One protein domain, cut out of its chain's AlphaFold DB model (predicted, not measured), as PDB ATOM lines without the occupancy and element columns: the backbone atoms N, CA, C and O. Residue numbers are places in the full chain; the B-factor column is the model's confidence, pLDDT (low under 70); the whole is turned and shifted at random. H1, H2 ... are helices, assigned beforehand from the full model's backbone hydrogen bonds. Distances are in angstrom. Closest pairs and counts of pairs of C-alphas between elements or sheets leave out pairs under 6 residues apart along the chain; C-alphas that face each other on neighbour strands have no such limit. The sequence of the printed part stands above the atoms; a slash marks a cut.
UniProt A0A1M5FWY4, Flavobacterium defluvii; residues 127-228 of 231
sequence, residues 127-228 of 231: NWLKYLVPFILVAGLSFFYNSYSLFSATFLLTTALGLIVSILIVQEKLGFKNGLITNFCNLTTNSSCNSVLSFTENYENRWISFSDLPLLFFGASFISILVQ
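What this domain is: This is residues 127 to 228 of the 231 residues of a protein of Flavobacterium defluvii (UniProt A0A1M5FWY4). H2 and H5 pack side by side, with H1 splaying off one end and short H3 and H4 near the other. The printed part has 102 residues with five named helices, H1 to H5, all helix. It is loose, radius of gyration of the C-alphas 16.7 A, spanning 48 by 32 by 32 A.

How they stand to each other: H1, residues 127 to 145, touches H5, residues 212 to 227, with residues 138 to 142 alone, at a steep tilt of 42 degrees; C-alphas 142 and 226 are closest, 5.7 A. H2, residues 150 to 173, touches H5 at a shallow tilt of 31 degrees, opposite ways; C-alphas 166 and 215 are closest, 5.0 A. H3, residues 179 to 185, and H4, residues 193 to 198, are close to H2 but not clearly touching. Every O i to N i+4 pair is within hydrogen-bond range except in H1, 12 of 15.

Where its parts are: Find C-alpha 127, where H1 begins, at (-9.003, -23.367, 32.299); H1 runs 28.5 A, H2 35.2 A and H5 22.4 A, and C-alpha 227, where H5 ends, is at (-13.281, -3.337, 47.217).

The domain as a whole: The H4 to H5 link is long, and 40 residues have pLDDT under 70, namely residues 127 to 129 and residues 174 to 210.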
ATOM      1  N   ASN A 127      -9.547 -24.657  32.680       61.12
ATOM      2  CA  ASN A 127      -9.003 -23.367  32.299       61.12
ATOM      3  C   ASN A 127      -9.940 -22.221  32.700       61.12
ATOM      4  O   ASN A 127      -9.441 -21.208  33.177       61.12
ATOM      5  N   TRP A 128     -11.267 -22.384  32.628       62.69
ATOM      6  CA  TRP A 128     -12.190 -21.363  33.149       62.69
ATOM      7  C   TRP A 128     -12.160 -21.276  34.685       62.69
ATOM      8  O   TRP A 128     -12.270 -20.181  35.237       62.69
ATOM      9  N   LEU A 129     -11.917 -22.397  35.386       64.75
ATOM     10  CA  LEU A 129     -11.757 -22.410  36.846       64.75
ATOM     11  C   LEU A 129     -10.552 -21.583  37.305       64.75
ATOM     12  O   LEU A 129     -10.628 -20.956  38.358       64.75
ATOM     13  N   LYS A 130      -9.467 -21.527  36.522       70.19
ATOM     14  CA  LYS A 130      -8.289 -20.700  36.854       70.19
ATOM     15  C   LYS A 130      -8.639 -19.220  37.011       70.19
ATOM     16  O   LYS A 130      -8.039 -18.549  37.841       70.19
ATOM     17  N   TYR A 131      -9.616 -18.730  36.250       71.75
ATOM     18  CA  TYR A 131     -10.093 -17.348  36.332       71.75
ATOM     19  C   TYR A 131     -11.271 -17.191  37.304       71.75
ATOM     20  O   TYR A 131     -11.416 -16.148  37.935       71.75
ATOM     21  N   LEU A 132     -12.078 -18.241  37.490       78.06
ATOM     22  CA  LEU A 132     -13.219 -18.238  38.406       78.06
ATOM     23  C   LEU A 132     -12.809 -18.285  39.888       78.06
ATOM     24  O   LEU A 132     -13.388 -17.587  40.713       78.06
ATOM     25  N   VAL A 133     -11.810 -19.098  40.238       80.50
ATOM     26  CA  VAL A 133     -11.339 -19.276  41.622       80.50
ATOM     27  C   VAL A 133     -10.863 -17.965  42.265       80.50
ATOM     28  O   VAL A 133     -11.349 -17.659  43.355       80.50
ATOM     29  N   PRO A 134      -9.978 -17.154  41.644       79.31
ATOM     30  CA  PRO A 134      -9.575 -15.879  42.237       79.31
ATOM     31  C   PRO A 134     -10.753 -14.903  42.337       79.31
ATOM     32  O   PRO A 134     -10.854 -14.169  43.315       79.31
ATOM     33  N   PHE A 135     -11.684 -14.939  41.379       79.44
ATOM     34  CA  PHE A 135     -12.876 -14.096  41.392       79.44
ATOM     35  C   PHE A 135     -13.813 -14.431  42.565       79.44
ATOM     36  O   PHE A 135     -14.248 -13.533  43.282       79.44
ATOM     37  N   ILE A 136     -14.065 -15.721  42.818       82.12
ATOM     38  CA  ILE A 136     -14.866 -16.187  43.962       82.12
ATOM     39  C   ILE A 136     -14.173 -15.870  45.287       82.12
ATOM     40  O   ILE A 136     -14.840 -15.472  46.237       82.12
ATOM     41  N   LEU A 137     -12.847 -16.017  45.359       83.88
ATOM     42  CA  LEU A 137     -12.080 -15.675  46.557       83.88
ATOM     43  C   LEU A 137     -12.204 -14.190  46.904       83.88
ATOM     44  O   LEU A 137     -12.501 -13.861  48.048       83.88
ATOM     45  N   VAL A 138     -12.028 -13.304  45.920       81.75
ATOM     46  CA  VAL A 138     -12.163 -11.849  46.102       81.75
ATOM     47  C   VAL A 138     -13.597 -11.475  46.478       81.75
ATOM     48  O   VAL A 138     -13.798 -10.690  47.403       81.75
ATOM     49  N   ALA A 139     -14.594 -12.075  45.821       81.75
ATOM     50  CA  ALA A 139     -15.997 -11.868  46.165       81.75
ATOM     51  C   ALA A 139     -16.310 -12.327  47.598       81.75
ATOM     52  O   ALA A 139     -16.910 -11.581  48.367       81.75
ATOM     53  N   GLY A 140     -15.845 -13.517  47.987       82.50
ATOM     54  CA  GLY A 140     -16.020 -14.056  49.333       82.50
ATOM     55  C   GLY A 140     -15.354 -13.189  50.401       82.50
ATOM     56  O   GLY A 140     -15.992 -12.846  51.391       82.50
ATOM     57  N   LEU A 141     -14.105 -12.772  50.179       82.75
ATOM     58  CA  LEU A 141     -13.389 -11.849  51.066       82.75
ATOM     59  C   LEU A 141     -14.148 -10.532  51.242       82.75
ATOM     60  O   LEU A 141     -14.292 -10.060  52.366       82.75
ATOM     61  N   SER A 142     -14.681  -9.970  50.158       83.62
ATOM     62  CA  SER A 142     -15.455  -8.733  50.228       83.62
ATOM     63  C   SER A 142     -16.712  -8.873  51.089       83.62
ATOM     64  O   SER A 142     -16.936  -8.054  51.976       83.62
ATOM     65  N   PHE A 143     -17.484  -9.949  50.914       82.44
ATOM     66  CA  PHE A 143     -18.670 -10.218  51.739       82.44
ATOM     67  C   PHE A 143     -18.353 -10.485  53.216       82.44
ATOM     68  O   PHE A 143     -19.197 -10.222  54.067       82.44
ATOM     69  N   PHE A 144     -17.160 -10.996  53.531       81.44
ATOM     70  CA  PHE A 144     -16.729 -11.205  54.916       81.44
ATOM     71  C   PHE A 144     -16.261  -9.917  55.604       81.44
ATOM     72  O   PHE A 144     -16.508  -9.748  56.797       81.44
ATOM     73  N   TYR A 145     -15.568  -9.029  54.884       80.81
ATOM     74  CA  TYR A 145     -14.982  -7.814  55.461       80.81
ATOM     75  C   TYR A 145     -15.895  -6.589  55.381       80.81
ATOM     76  O   TYR A 145     -15.783  -5.698  56.223       80.81
ATOM     77  N   ASN A 146     -16.794  -6.532  54.399       81.38
ATOM     78  CA  ASN A 146     -17.629  -5.366  54.158       81.38
ATOM     79  C   ASN A 146     -19.094  -5.601  54.541       81.38
ATOM     80  O   ASN A 146     -19.671  -6.658  54.294       81.38
ATOM     81  N   SER A 147     -19.726  -4.561  55.085       80.88
ATOM     82  CA  SER A 147     -21.177  -4.522  55.276       80.88
ATOM     83  C   SER A 147     -21.838  -3.904  54.049       80.88
ATOM     84  O   SER A 147     -21.502  -2.793  53.649       80.88
ATOM     85  N   TYR A 148     -22.786  -4.619  53.451       80.44
ATOM     86  CA  TYR A 148     -23.525  -4.134  52.291       80.44
ATOM     87  C   TYR A 148     -24.827  -3.466  52.729       80.44
ATOM     88  O   TYR A 148     -25.728  -4.120  53.255       80.44
ATOM     89  N   SER A 149     -24.945  -2.163  52.474       83.81
ATOM     90  CA  SER A 149     -26.228  -1.461  52.540       83.81
ATOM     91  C   SER A 149     -27.161  -1.935  51.414       83.81
ATOM     92  O   SER A 149     -26.715  -2.472  50.395       83.81
ATOM     93  N   LEU A 150     -28.475  -1.715  51.562       84.25
ATOM     94  CA  LEU A 150     -29.462  -2.050  50.522       84.25
ATOM     95  C   LEU A 150     -29.124  -1.409  49.168       84.25
ATOM     96  O   LEU A 150     -29.314  -2.035  48.129       84.25
ATOM     97  N   PHE A 151     -28.594  -0.184  49.184       85.88
ATOM     98  CA  PHE A 151     -28.167   0.526  47.981       85.88
ATOM     99  C   PHE A 151     -26.950  -0.136  47.322       85.88
ATOM    100  O   PHE A 151     -26.931  -0.347  46.111       85.88
ATOM    101  N   SER A 152     -25.954  -0.531  48.114       84.50
ATOM    102  CA  SER A 152     -24.779  -1.232  47.594       84.50
ATOM    103  C   SER A 152     -25.124  -2.608  47.026       84.50
ATOM    104  O   SER A 152     -24.587  -3.000  45.991       84.50
ATOM    105  N   ALA A 153     -26.064  -3.325  47.647       84.62
ATOM    106  CA  ALA A 153     -26.531  -4.616  47.152       84.62
ATOM    107  C   ALA A 153     -27.268  -4.497  45.805       84.62
ATOM    108  O   ALA A 153     -27.012  -5.280  44.889       84.62
ATOM    109  N   THR A 154     -28.156  -3.508  45.650       86.50
ATOM    110  CA  THR A 154     -28.867  -3.290  44.378       86.50
ATOM    111  C   THR A 154     -27.921  -2.823  43.278       86.50
ATOM    112  O   THR A 154     -27.994  -3.337  42.163       86.50
ATOM    113  N   PHE A 155     -26.976  -1.932  43.589       87.06
ATOM    114  CA  PHE A 155     -25.967  -1.484  42.632       87.06
ATOM    115  C   PHE A 155     -25.042  -2.625  42.179       87.06
ATOM    116  O   PHE A 155     -24.720  -2.731  40.993       87.06
ATOM    117  N   LEU A 156     -24.664  -3.533  43.085       86.88
ATOM    118  CA  LEU A 156     -23.884  -4.728  42.751       86.88
ATOM    119  C   LEU A 156     -24.644  -5.653  41.787       86.88
ATOM    120  O   LEU A 156     -24.070  -6.132  40.811       86.88
ATOM    121  N   LEU A 157     -25.948  -5.857  41.998       87.81
ATOM    122  CA  LEU A 157     -26.779  -6.644  41.078       87.81
ATOM    123  C   LEU A 157     -26.887  -5.988  39.697       87.81
ATOM    124  O   LEU A 157     -26.723  -6.658  38.677       87.81
ATOM    125  N   THR A 158     -27.131  -4.676  39.642       88.56
ATOM    126  CA  THR A 158     -27.231  -3.946  38.372       88.56
ATOM    127  C   THR A 158     -25.911  -3.964  37.601       88.56
ATOM    128  O   THR A 158     -25.909  -4.188  36.390       88.56
ATOM    129  N   THR A 159     -24.782  -3.780  38.288       89.12
ATOM    130  CA  THR A 159     -23.454  -3.835  37.658       89.12
ATOM    131  C   THR A 159     -23.092  -5.244  37.196       89.12
ATOM    132  O   THR A 159     -22.556  -5.387  36.099       89.12
ATOM    133  N   ALA A 160     -23.460  -6.288  37.946       87.75
ATOM    134  CA  ALA A 160     -23.291  -7.678  37.524       87.75
ATOM    135  C   ALA A 160     -24.085  -7.996  36.245       87.75
ATOM    136  O   ALA A 160     -23.545  -8.583  35.309       87.75
ATOM    137  N   LEU A 161     -25.348  -7.560  36.168       89.62
ATOM    138  CA  LEU A 161     -26.166  -7.715  34.962       89.62
ATOM    139  C   LEU A 161     -25.562  -6.968  33.766       89.62
ATOM    140  O   LEU A 161     -25.472  -7.528  32.674       89.62
ATOM    141  N   GLY A 162     -25.092  -5.735  33.974       88.38
ATOM    142  CA  GLY A 162     -24.409  -4.962  32.936       88.38
ATOM    143  C   GLY A 162     -23.116  -5.624  32.444       88.38
ATOM    144  O   GLY A 162     -22.830  -5.618  31.245       88.38
ATOM    145  N   LEU A 163     -22.367  -6.269  33.342       88.62
ATOM    146  CA  LEU A 163     -21.154  -7.017  33.011       88.62
ATOM    147  C   LEU A 163     -21.481  -8.255  32.161       88.62
ATOM    148  O   LEU A 163     -20.834  -8.471  31.138       88.62
ATOM    149  N   ILE A 164     -22.529  -9.009  32.514       87.12
ATOM    150  CA  ILE A 164     -23.004 -10.155  31.719       87.12
ATOM    151  C   ILE A 164     -23.350  -9.714  30.293       87.12
ATOM    152  O   ILE A 164     -22.879 -10.316  29.330       87.12
ATOM    153  N   VAL A 165     -24.125  -8.635  30.145       86.25
ATOM    154  CA  VAL A 165     -24.492  -8.102  28.822       86.25
ATOM    155  C   VAL A 165     -23.251  -7.659  28.042       86.25
ATOM    156  O   VAL A 165     -23.139  -7.941  26.852       86.25
ATOM    157  N   SER A 166     -22.282  -7.033  28.708       86.31
ATOM    158  CA  SER A 166     -21.028  -6.601  28.079       86.31
ATOM    159  C   SER A 166     -20.197  -7.777  27.558       86.31
ATOM    160  O   SER A 166     -19.664  -7.707  26.451       86.31
ATOM    161  N   ILE A 167     -20.126  -8.882  28.309       84.19
ATOM    162  CA  ILE A 167     -19.465 -10.115  27.853       84.19
ATOM    163  C   ILE A 167     -20.157 -10.669  26.606       84.19
ATOM    164  O   ILE A 167     -19.470 -11.048  25.659       84.19
ATOM    165  N   LEU A 168     -21.494 -10.691  26.575       81.12
ATOM    166  CA  LEU A 168     -22.245 -11.163  25.407       81.12
ATOM    167  C   LEU A 168     -21.933 -10.320  24.159       81.12
ATOM    168  O   LEU A 168     -21.721 -10.873  23.086       81.12
ATOM    169  N   ILE A 169     -21.826  -8.996  24.298       80.62
ATOM    170  CA  ILE A 169     -21.462  -8.107  23.181       80.62
ATOM    171  C   ILE A 169     -20.057  -8.431  22.646       80.62
ATOM    172  O   ILE A 169     -19.851  -8.492  21.433       80.62
ATOM    173  N   VAL A 170     -19.085  -8.665  23.532       80.12
ATOM    174  CA  VAL A 170     -17.712  -9.008  23.128       80.12
ATOM    175  C   VAL A 170     -17.635 -10.402  22.502       80.12
ATOM    176  O   VAL A 170     -16.897 -10.595  21.538       80.12
ATOM    177  N   GLN A 171     -18.415 -11.365  22.993       76.88
ATOM    178  CA  GLN A 171     -18.502 -12.700  22.395       76.88
ATOM    179  C   GLN A 171     -18.996 -12.648  20.945       76.88
ATOM    180  O   GLN A 171     -18.407 -13.311  20.090       76.88
ATOM    181  N   GLU A 172     -20.003 -11.821  20.658       74.12
ATOM    182  CA  GLU A 172     -20.487 -11.596  19.290       74.12
ATOM    183  C   GLU A 172     -19.409 -10.952  18.408       74.12
ATOM    184  O   GLU A 172     -19.158 -11.426  17.303       74.12
ATOM    185  N   LYS A 173     -18.704  -9.928  18.920       71.50
ATOM    186  CA  LYS A 173     -17.572  -9.282  18.223       71.50
ATOM    187  C   LYS A 173     -16.466 -10.284  17.865       71.50
ATOM    188  O   LYS A 173     -15.869 -10.179  16.801       71.50
ATOM    189  N   LEU A 174     -16.193 -11.258  18.735       69.56
ATOM    190  CA  LEU A 174     -15.186 -12.305  18.516       69.56
ATOM    191  C   LEU A 174     -15.688 -13.476  17.647       69.56
ATOM    192  O   LEU A 174     -14.928 -14.403  17.377       69.56
ATOM    193  N   GLY A 175     -16.950 -13.456  17.204       64.94
ATOM    194  CA  GLY A 175     -17.527 -14.485  16.336       64.94
ATOM    195  C   GLY A 175     -17.960 -15.767  17.054       64.94
ATOM    196  O   GLY A 175     -18.210 -16.784  16.396       64.94
ATOM    197  N   PHE A 176     -18.077 -15.750  18.388       65.56
ATOM    198  CA  PHE A 176     -18.618 -16.882  19.142       65.56
ATOM    199  C   PHE A 176     -20.136 -16.969  18.949       65.56
ATOM    200  O   PHE A 176     -20.898 -16.140  19.439       65.56
ATOM    201  N   LYS A 177     -20.593 -18.009  18.246       57.56
ATOM    202  CA  LYS A 177     -22.017 -18.234  17.964       57.56
ATOM    203  C   LYS A 177     -22.754 -18.770  19.194       57.56
ATOM    204  O   LYS A 177     -22.894 -19.982  19.354       57.56
ATOM    205  N   ASN A 178     -23.285 -17.879  20.026       61.94
ATOM    206  CA  ASN A 178     -24.203 -18.251  21.104       61.94
ATOM    207  C   ASN A 178     -25.660 -18.142  20.633       61.94
ATOM    208  O   ASN A 178     -26.096 -17.078  20.196       61.94
ATOM    209  N   GLY A 179     -26.445 -19.216  20.798       58.06
ATOM    210  CA  GLY A 179     -27.847 -19.280  20.349       58.06
ATOM    211  C   GLY A 179     -28.762 -18.181  20.914       58.06
ATOM    212  O   GLY A 179     -29.736 -17.791  20.274       58.06
ATOM    213  N   LEU A 180     -28.434 -17.641  22.095       61.34
ATOM    214  CA  LEU A 180     -29.142 -16.498  22.681       61.34
ATOM    215  C   LEU A 180     -28.860 -15.203  21.910       61.34
ATOM    216  O   LEU A 180     -29.789 -14.476  21.573       61.34
ATOM    217  N   ILE A 181     -27.596 -14.944  21.579       65.25
ATOM    218  CA  ILE A 181     -27.172 -13.718  20.896       65.25
ATOM    219  C   ILE A 181     -27.704 -13.705  19.463       65.25
ATOM    220  O   ILE A 181     -28.276 -12.710  19.031       65.25
ATOM    221  N   THR A 182     -27.642 -14.840  18.763       62.72
ATOM    222  CA  THR A 182     -28.176 -14.959  17.399       62.72
ATOM    223  C   THR A 182     -29.683 -14.730  17.335       62.72
ATOM    224  O   THR A 182     -30.171 -14.205  16.338       62.72
ATOM    225  N   ASN A 183     -30.433 -15.093  18.380       67.62
ATOM    226  CA  ASN A 183     -31.868 -14.818  18.442       67.62
ATOM    227  C   ASN A 183     -32.136 -13.332  18.693       67.62
ATOM    228  O   ASN A 183     -32.981 -12.757  18.016       67.62
ATOM    229  N   PHE A 184     -31.390 -12.697  19.605       69.75
ATOM    230  CA  PHE A 184     -31.534 -11.265  19.871       69.75
ATOM    231  C   PHE A 184     -31.115 -10.395  18.678       69.75
ATOM    232  O   PHE A 184     -31.805  -9.441  18.331       69.75
ATOM    233  N   CYS A 185     -30.028 -10.760  18.004       65.75
ATOM    234  CA  CYS A 185     -29.533 -10.057  16.827       65.75
ATOM    235  C   CYS A 185     -30.404 -10.269  15.580       65.75
ATOM    236  O   CYS A 185     -30.389  -9.425  14.696       65.75
ATOM    237  N   ASN A 186     -31.205 -11.338  15.500       65.31
ATOM    238  CA  ASN A 186     -32.120 -11.581  14.374       65.31
ATOM    239  C   ASN A 186     -33.600 -11.306  14.712       65.31
ATOM    240  O   ASN A 186     -34.484 -11.708  13.957       65.31
ATOM    241  N   LEU A 187     -33.892 -10.614  15.824       65.06
ATOM    242  CA  LEU A 187     -35.261 -10.247  16.227       65.06
ATOM    243  C   LEU A 187     -35.970  -9.346  15.205       65.06
ATOM    244  O   LEU A 187     -37.196  -9.279  15.191       65.06
ATOM    245  N   THR A 188     -35.233  -8.618  14.365       52.94
ATOM    246  CA  THR A 188     -35.804  -7.747  13.333       52.94
ATOM    247  C   THR A 188     -35.050  -7.944  12.020       52.94
ATOM    248  O   THR A 188     -33.825  -7.982  11.993       52.94
ATOM    249  N   THR A 189     -35.782  -8.045  10.906       51.31
ATOM    250  CA  THR A 189     -35.258  -8.372   9.562       51.31
ATOM    251  C   THR A 189     -34.209  -7.392   9.018       51.31
ATOM    252  O   THR A 189     -33.536  -7.717   8.047       51.31
ATOM    253  N   ASN A 190     -34.038  -6.227   9.656       51.91
ATOM    254  CA  ASN A 190     -33.106  -5.166   9.263       51.91
ATOM    255  C   ASN A 190     -32.023  -4.844  10.317       51.91
ATOM    256  O   ASN A 190     -31.282  -3.883  10.131       51.91
ATOM    257  N   SER A 191     -31.911  -5.590  11.426       52.72
ATOM    258  CA  SER A 191     -30.978  -5.269  12.521       52.72
ATOM    259  C   SER A 191     -29.824  -6.268  12.626       52.72
ATOM    260  O   SER A 191     -29.721  -6.992  13.605       52.72
ATOM    261  N   SER A 192     -28.925  -6.338  11.645       58.34
ATOM    262  CA  SER A 192     -27.728  -7.173  11.803       58.34
ATOM    263  C   SER A 192     -26.791  -6.534  12.838       58.34
ATOM    264  O   SER A 192     -26.257  -5.453  12.601       58.34
ATOM    265  N   CYS A 193     -26.575  -7.182  13.990       64.94
ATOM    266  CA  CYS A 193     -25.640  -6.709  15.028       64.94
ATOM    267  C   CYS A 193     -24.249  -6.402  14.456       64.94
ATOM    268  O   CYS A 193     -23.612  -5.436  14.871       64.94
ATOM    269  N   ASN A 194     -23.838  -7.144  13.420       60.81
ATOM    270  CA  ASN A 194     -22.630  -6.858  12.654       60.81
ATOM    271  C   ASN A 194     -22.586  -5.425  12.126       60.81
ATOM    272  O   ASN A 194     -21.536  -4.815  12.210       60.81
ATOM    273  N   SER A 195     -23.683  -4.844  11.637       59.69
ATOM    274  CA  SER A 195     -23.670  -3.474  11.105       59.69
ATOM    275  C   SER A 195     -23.382  -2.410  12.170       59.69
ATOM    276  O   SER A 195     -22.745  -1.413  11.859       59.69
ATOM    277  N   VAL A 196     -23.783  -2.634  13.425       62.97
ATOM    278  CA  VAL A 196     -23.562  -1.700  14.546       62.97
ATOM    279  C   VAL A 196     -22.206  -1.939  15.215       62.97
ATOM    280  O   VAL A 196     -21.539  -0.986  15.610       62.97
ATOM    281  N   LEU A 197     -21.777  -3.202  15.312       62.38
ATOM    282  CA  LEU A 197     -20.506  -3.588  15.933       62.38
ATOM    283  C   LEU A 197     -19.300  -3.375  14.998       62.38
ATOM    284  O   LEU A 197     -18.227  -3.035  15.483       62.38
ATOM    285  N   SER A 198     -19.477  -3.514  13.676       54.78
ATOM    286  CA  SER A 198     -18.410  -3.322  12.670       54.78
ATOM    287  C   SER A 198     -18.298  -1.895  12.127       54.78
ATOM    288  O   SER A 198     -17.278  -1.554  11.534       54.78
ATOM    289  N   PHE A 199     -19.287  -1.016  12.362       52.25
ATOM    290  CA  PHE A 199     -19.271   0.366  11.840       52.25
ATOM    291  C   PHE A 199     -18.050   1.184  12.302       52.25
ATOM    292  O   PHE A 199     -17.759   2.242  11.749       52.25
ATOM    293  N   THR A 200     -17.338   0.715  13.329       51.16
ATOM    294  CA  THR A 200     -16.179   1.394  13.918       51.16
ATOM    295  C   THR A 200     -14.824   0.791  13.544       51.16
ATOM    296  O   THR A 200     -13.812   1.389  13.901       51.16
ATOM    297  N   GLU A 201     -14.765  -0.310  12.782       51.78
ATOM    298  CA  GLU A 201     -13.486  -0.885  12.315       51.78
ATOM    299  C   GLU A 201     -12.733   0.044  11.339       51.78
ATOM    300  O   GLU A 201     -11.522  -0.074  11.186       51.78
ATOM    301  N   ASN A 202     -13.417   1.038  10.755       46.12
ATOM    302  CA  ASN A 202     -12.831   2.026   9.838       46.12
ATOM    303  C   ASN A 202     -12.171   3.244  10.523       46.12
ATOM    304  O   ASN A 202     -11.711   4.149   9.827       46.12
ATOM    305  N   TYR A 203     -12.112   3.311  11.859       50.50
ATOM    306  CA  TYR A 203     -11.372   4.367  12.566       50.50
ATOM    307  C   TYR A 203     -10.048   3.824  13.113       50.50
ATOM    308  O   TYR A 203      -9.932   3.433  14.272       50.50
ATOM    309  N   GLU A 204      -9.042   3.861  12.244       48.22
ATOM    310  CA  GLU A 204      -7.666   3.348  12.343       48.22
ATOM    311  C   GLU A 204      -6.807   3.798  13.550       48.22
ATOM    312  O   GLU A 204      -5.596   3.591  13.534       48.22
ATOM    313  N   ASN A 205      -7.345   4.423  14.609       48.75
ATOM    314  CA  ASN A 205      -6.476   4.925  15.683       48.75
ATOM    315  C   ASN A 205      -7.113   5.156  17.067       48.75
ATOM    316  O   ASN A 205      -6.930   6.224  17.657       48.75
ATOM    317  N   ARG A 206      -7.841   4.184  17.637       53.50
ATOM    318  CA  ARG A 206      -8.152   4.198  19.083       53.50
ATOM    319  C   ARG A 206      -8.070   2.800  19.694       53.50
ATOM    320  O   ARG A 206      -8.796   1.904  19.294       53.50
ATOM    321  N   TRP A 207      -7.237   2.653  20.725       57.22
ATOM    322  CA  TRP A 207      -7.053   1.454  21.564       57.22
ATOM    323  C   TRP A 207      -8.329   0.872  22.217       57.22
ATOM    324  O   TRP A 207      -8.239  -0.129  22.918       57.22
ATOM    325  N   ILE A 208      -9.504   1.486  22.040       62.16
ATOM    326  CA  ILE A 208     -10.758   1.103  22.703       62.16
ATOM    327  C   ILE A 208     -11.876   1.110  21.656       62.16
ATOM    328  O   ILE A 208     -12.210   2.171  21.125       62.16
ATOM    329  N   SER A 209     -12.464  -0.056  21.363       66.31
ATOM    330  CA  SER A 209     -13.671  -0.135  20.529       66.31
ATOM    331  C   SER A 209     -14.915   0.246  21.333       66.31
ATOM    332  O   SER A 209     -14.956   0.085  22.552       66.31
ATOM    333  N   PHE A 210     -15.980   0.674  20.651       69.38
ATOM    334  CA  PHE A 210     -17.270   0.964  21.289       69.38
ATOM    335  C   PHE A 210     -17.815  -0.236  22.085       69.38
ATOM    336  O   PHE A 210     -18.339  -0.065  23.182       69.38
ATOM    337  N   SER A 211     -17.611  -1.456  21.584       70.25
ATOM    338  CA  SER A 211     -17.984  -2.708  22.257       70.25
ATOM    339  C   SER A 211     -17.204  -2.990  23.546       70.25
ATOM    340  O   SER A 211     -17.683  -3.746  24.387       70.25
ATOM    341  N   ASP A 212     -16.029  -2.378  23.722       77.12
ATOM    342  CA  ASP A 212     -15.158  -2.604  24.883       77.12
ATOM    343  C   ASP A 212     -15.487  -1.621  26.028       77.12
ATOM    344  O   ASP A 212     -15.157  -1.866  27.190       77.12
ATOM    345  N   LEU A 213     -16.183  -0.517  25.725       82.50
ATOM    346  CA  LEU A 213     -16.530   0.532  26.687       82.50
ATOM    347  C   LEU A 213     -17.518   0.057  27.778       82.50
ATOM    348  O   LEU A 213     -17.257   0.331  28.952       82.50
ATOM    349  N   PRO A 214     -18.600  -0.689  27.461       84.69
ATOM    350  CA  PRO A 214     -19.467  -1.278  28.479       84.69
ATOM    351  C   PRO A 214     -18.712  -2.250  29.389       84.69
ATOM    352  O   PRO A 214     -18.878  -2.207  30.606       84.69
ATOM    353  N   LEU A 215     -17.827  -3.076  28.816       86.44
ATOM    354  CA  LEU A 215     -17.042  -4.045  29.577       86.44
ATOM    355  C   LEU A 215     -16.125  -3.347  30.587       86.44
ATOM    356  O   LEU A 215     -16.077  -3.749  31.748       86.44
ATOM    357  N   LEU A 216     -15.442  -2.278  30.168       87.31
ATOM    358  CA  LEU A 216     -14.599  -1.476  31.055       87.31
ATOM    359  C   LEU A 216     -15.418  -0.783  32.147       87.31
ATOM    360  O   LEU A 216     -15.040  -0.836  33.315       87.31
ATOM    361  N   PHE A 217     -16.546  -0.167  31.790       89.56
ATOM    362  CA  PHE A 217     -17.390   0.554  32.740       89.56
ATOM    363  C   PHE A 217     -17.986  -0.374  33.806       89.56
ATOM    364  O   PHE A 217     -17.822  -0.134  35.005       89.56
ATOM    365  N   PHE A 218     -18.649  -1.454  33.385       89.75
ATOM    366  CA  PHE A 218     -19.267  -2.399  34.311       89.75
ATOM    367  C   PHE A 218     -18.223  -3.233  35.054       89.75
ATOM    368  O   PHE A 218     -18.402  -3.485  36.241       89.75
ATOM    369  N   GLY A 219     -17.103  -3.584  34.414       87.94
ATOM    370  CA  GLY A 219     -15.983  -4.269  35.061       87.94
ATOM    371  C   GLY A 219     -15.341  -3.435  36.169       87.94
ATOM    372  O   GLY A 219     -15.213  -3.903  37.299       87.94
ATOM    373  N   ALA A 220     -14.996  -2.176  35.884       88.00
ATOM    374  CA  ALA A 220     -14.412  -1.274  36.877       88.00
ATOM    375  C   ALA A 220     -15.390  -0.967  38.020       88.00
ATOM    376  O   ALA A 220     -14.994  -0.963  39.187       88.00
ATOM    377  N   SER A 221     -16.672  -0.762  37.703       87.62
ATOM    378  CA  SER A 221     -17.715  -0.516  38.709       87.62
ATOM    379  C   SER A 221     -17.926  -1.727  39.620       87.62
ATOM    380  O   SER A 221     -18.038  -1.571  40.835       87.62
ATOM    381  N   PHE A 222     -17.918  -2.936  39.049       87.12
ATOM    382  CA  PHE A 222     -18.070  -4.188  39.787       87.12
ATOM    383  C   PHE A 222     -16.888  -4.447  40.735       87.12
ATOM    384  O   PHE A 222     -17.088  -4.800  41.895       87.12
ATOM    385  N   ILE A 223     -15.653  -4.205  40.280       85.88
ATOM    386  CA  ILE A 223     -14.459  -4.311  41.134       85.88
ATOM    387  C   ILE A 223     -14.480  -3.239  42.230       85.88
ATOM    388  O   ILE A 223     -14.182  -3.537  43.382       85.88
ATOM    389  N   SER A 224     -14.866  -2.005  41.897       86.25
ATOM    390  CA  SER A 224     -14.882  -0.897  42.861       86.25
ATOM    391  C   SER A 224     -15.828  -1.177  44.027       86.25
ATOM    392  O   SER A 224     -15.431  -1.019  45.179       86.25
ATOM    393  N   ILE A 225     -17.041  -1.672  43.748       85.44
ATOM    394  CA  ILE A 225     -18.003  -1.990  44.811       85.44
ATOM    395  C   ILE A 225     -17.629  -3.245  45.614       85.44
ATOM    396  O   ILE A 225     -18.015  -3.379  46.773       85.44
ATOM    397  N   LEU A 226     -16.855  -4.157  45.019       83.94
ATOM    398  CA  LEU A 226     -16.250  -5.281  45.733       83.94
ATOM    399  C   LEU A 226     -15.126  -4.836  46.671       83.94
ATOM    400  O   LEU A 226     -14.949  -5.429  47.727       83.94
ATOM    401  N   VAL A 227     -14.346  -3.817  46.325       84.50
ATOM    402  CA  VAL A 227     -13.281  -3.337  47.217       84.50
ATOM    403  C   VAL A 227     -13.871  -2.507  48.351       84.50
ATOM    404  O   VAL A 227     -13.539  -2.732  49.513       84.50
ATOM    405  N   GLN A 228     -14.769  -1.580  48.023       83.69
ATOM    406  CA  GLN A 228     -15.356  -0.667  48.990       83.69
ATOM    407  C   GLN A 228     -16.826  -0.402  48.641       83.69
ATOM    408  O   GLN A 228     -17.108   0.410  47.755       83.69
TER     409      GLN A 228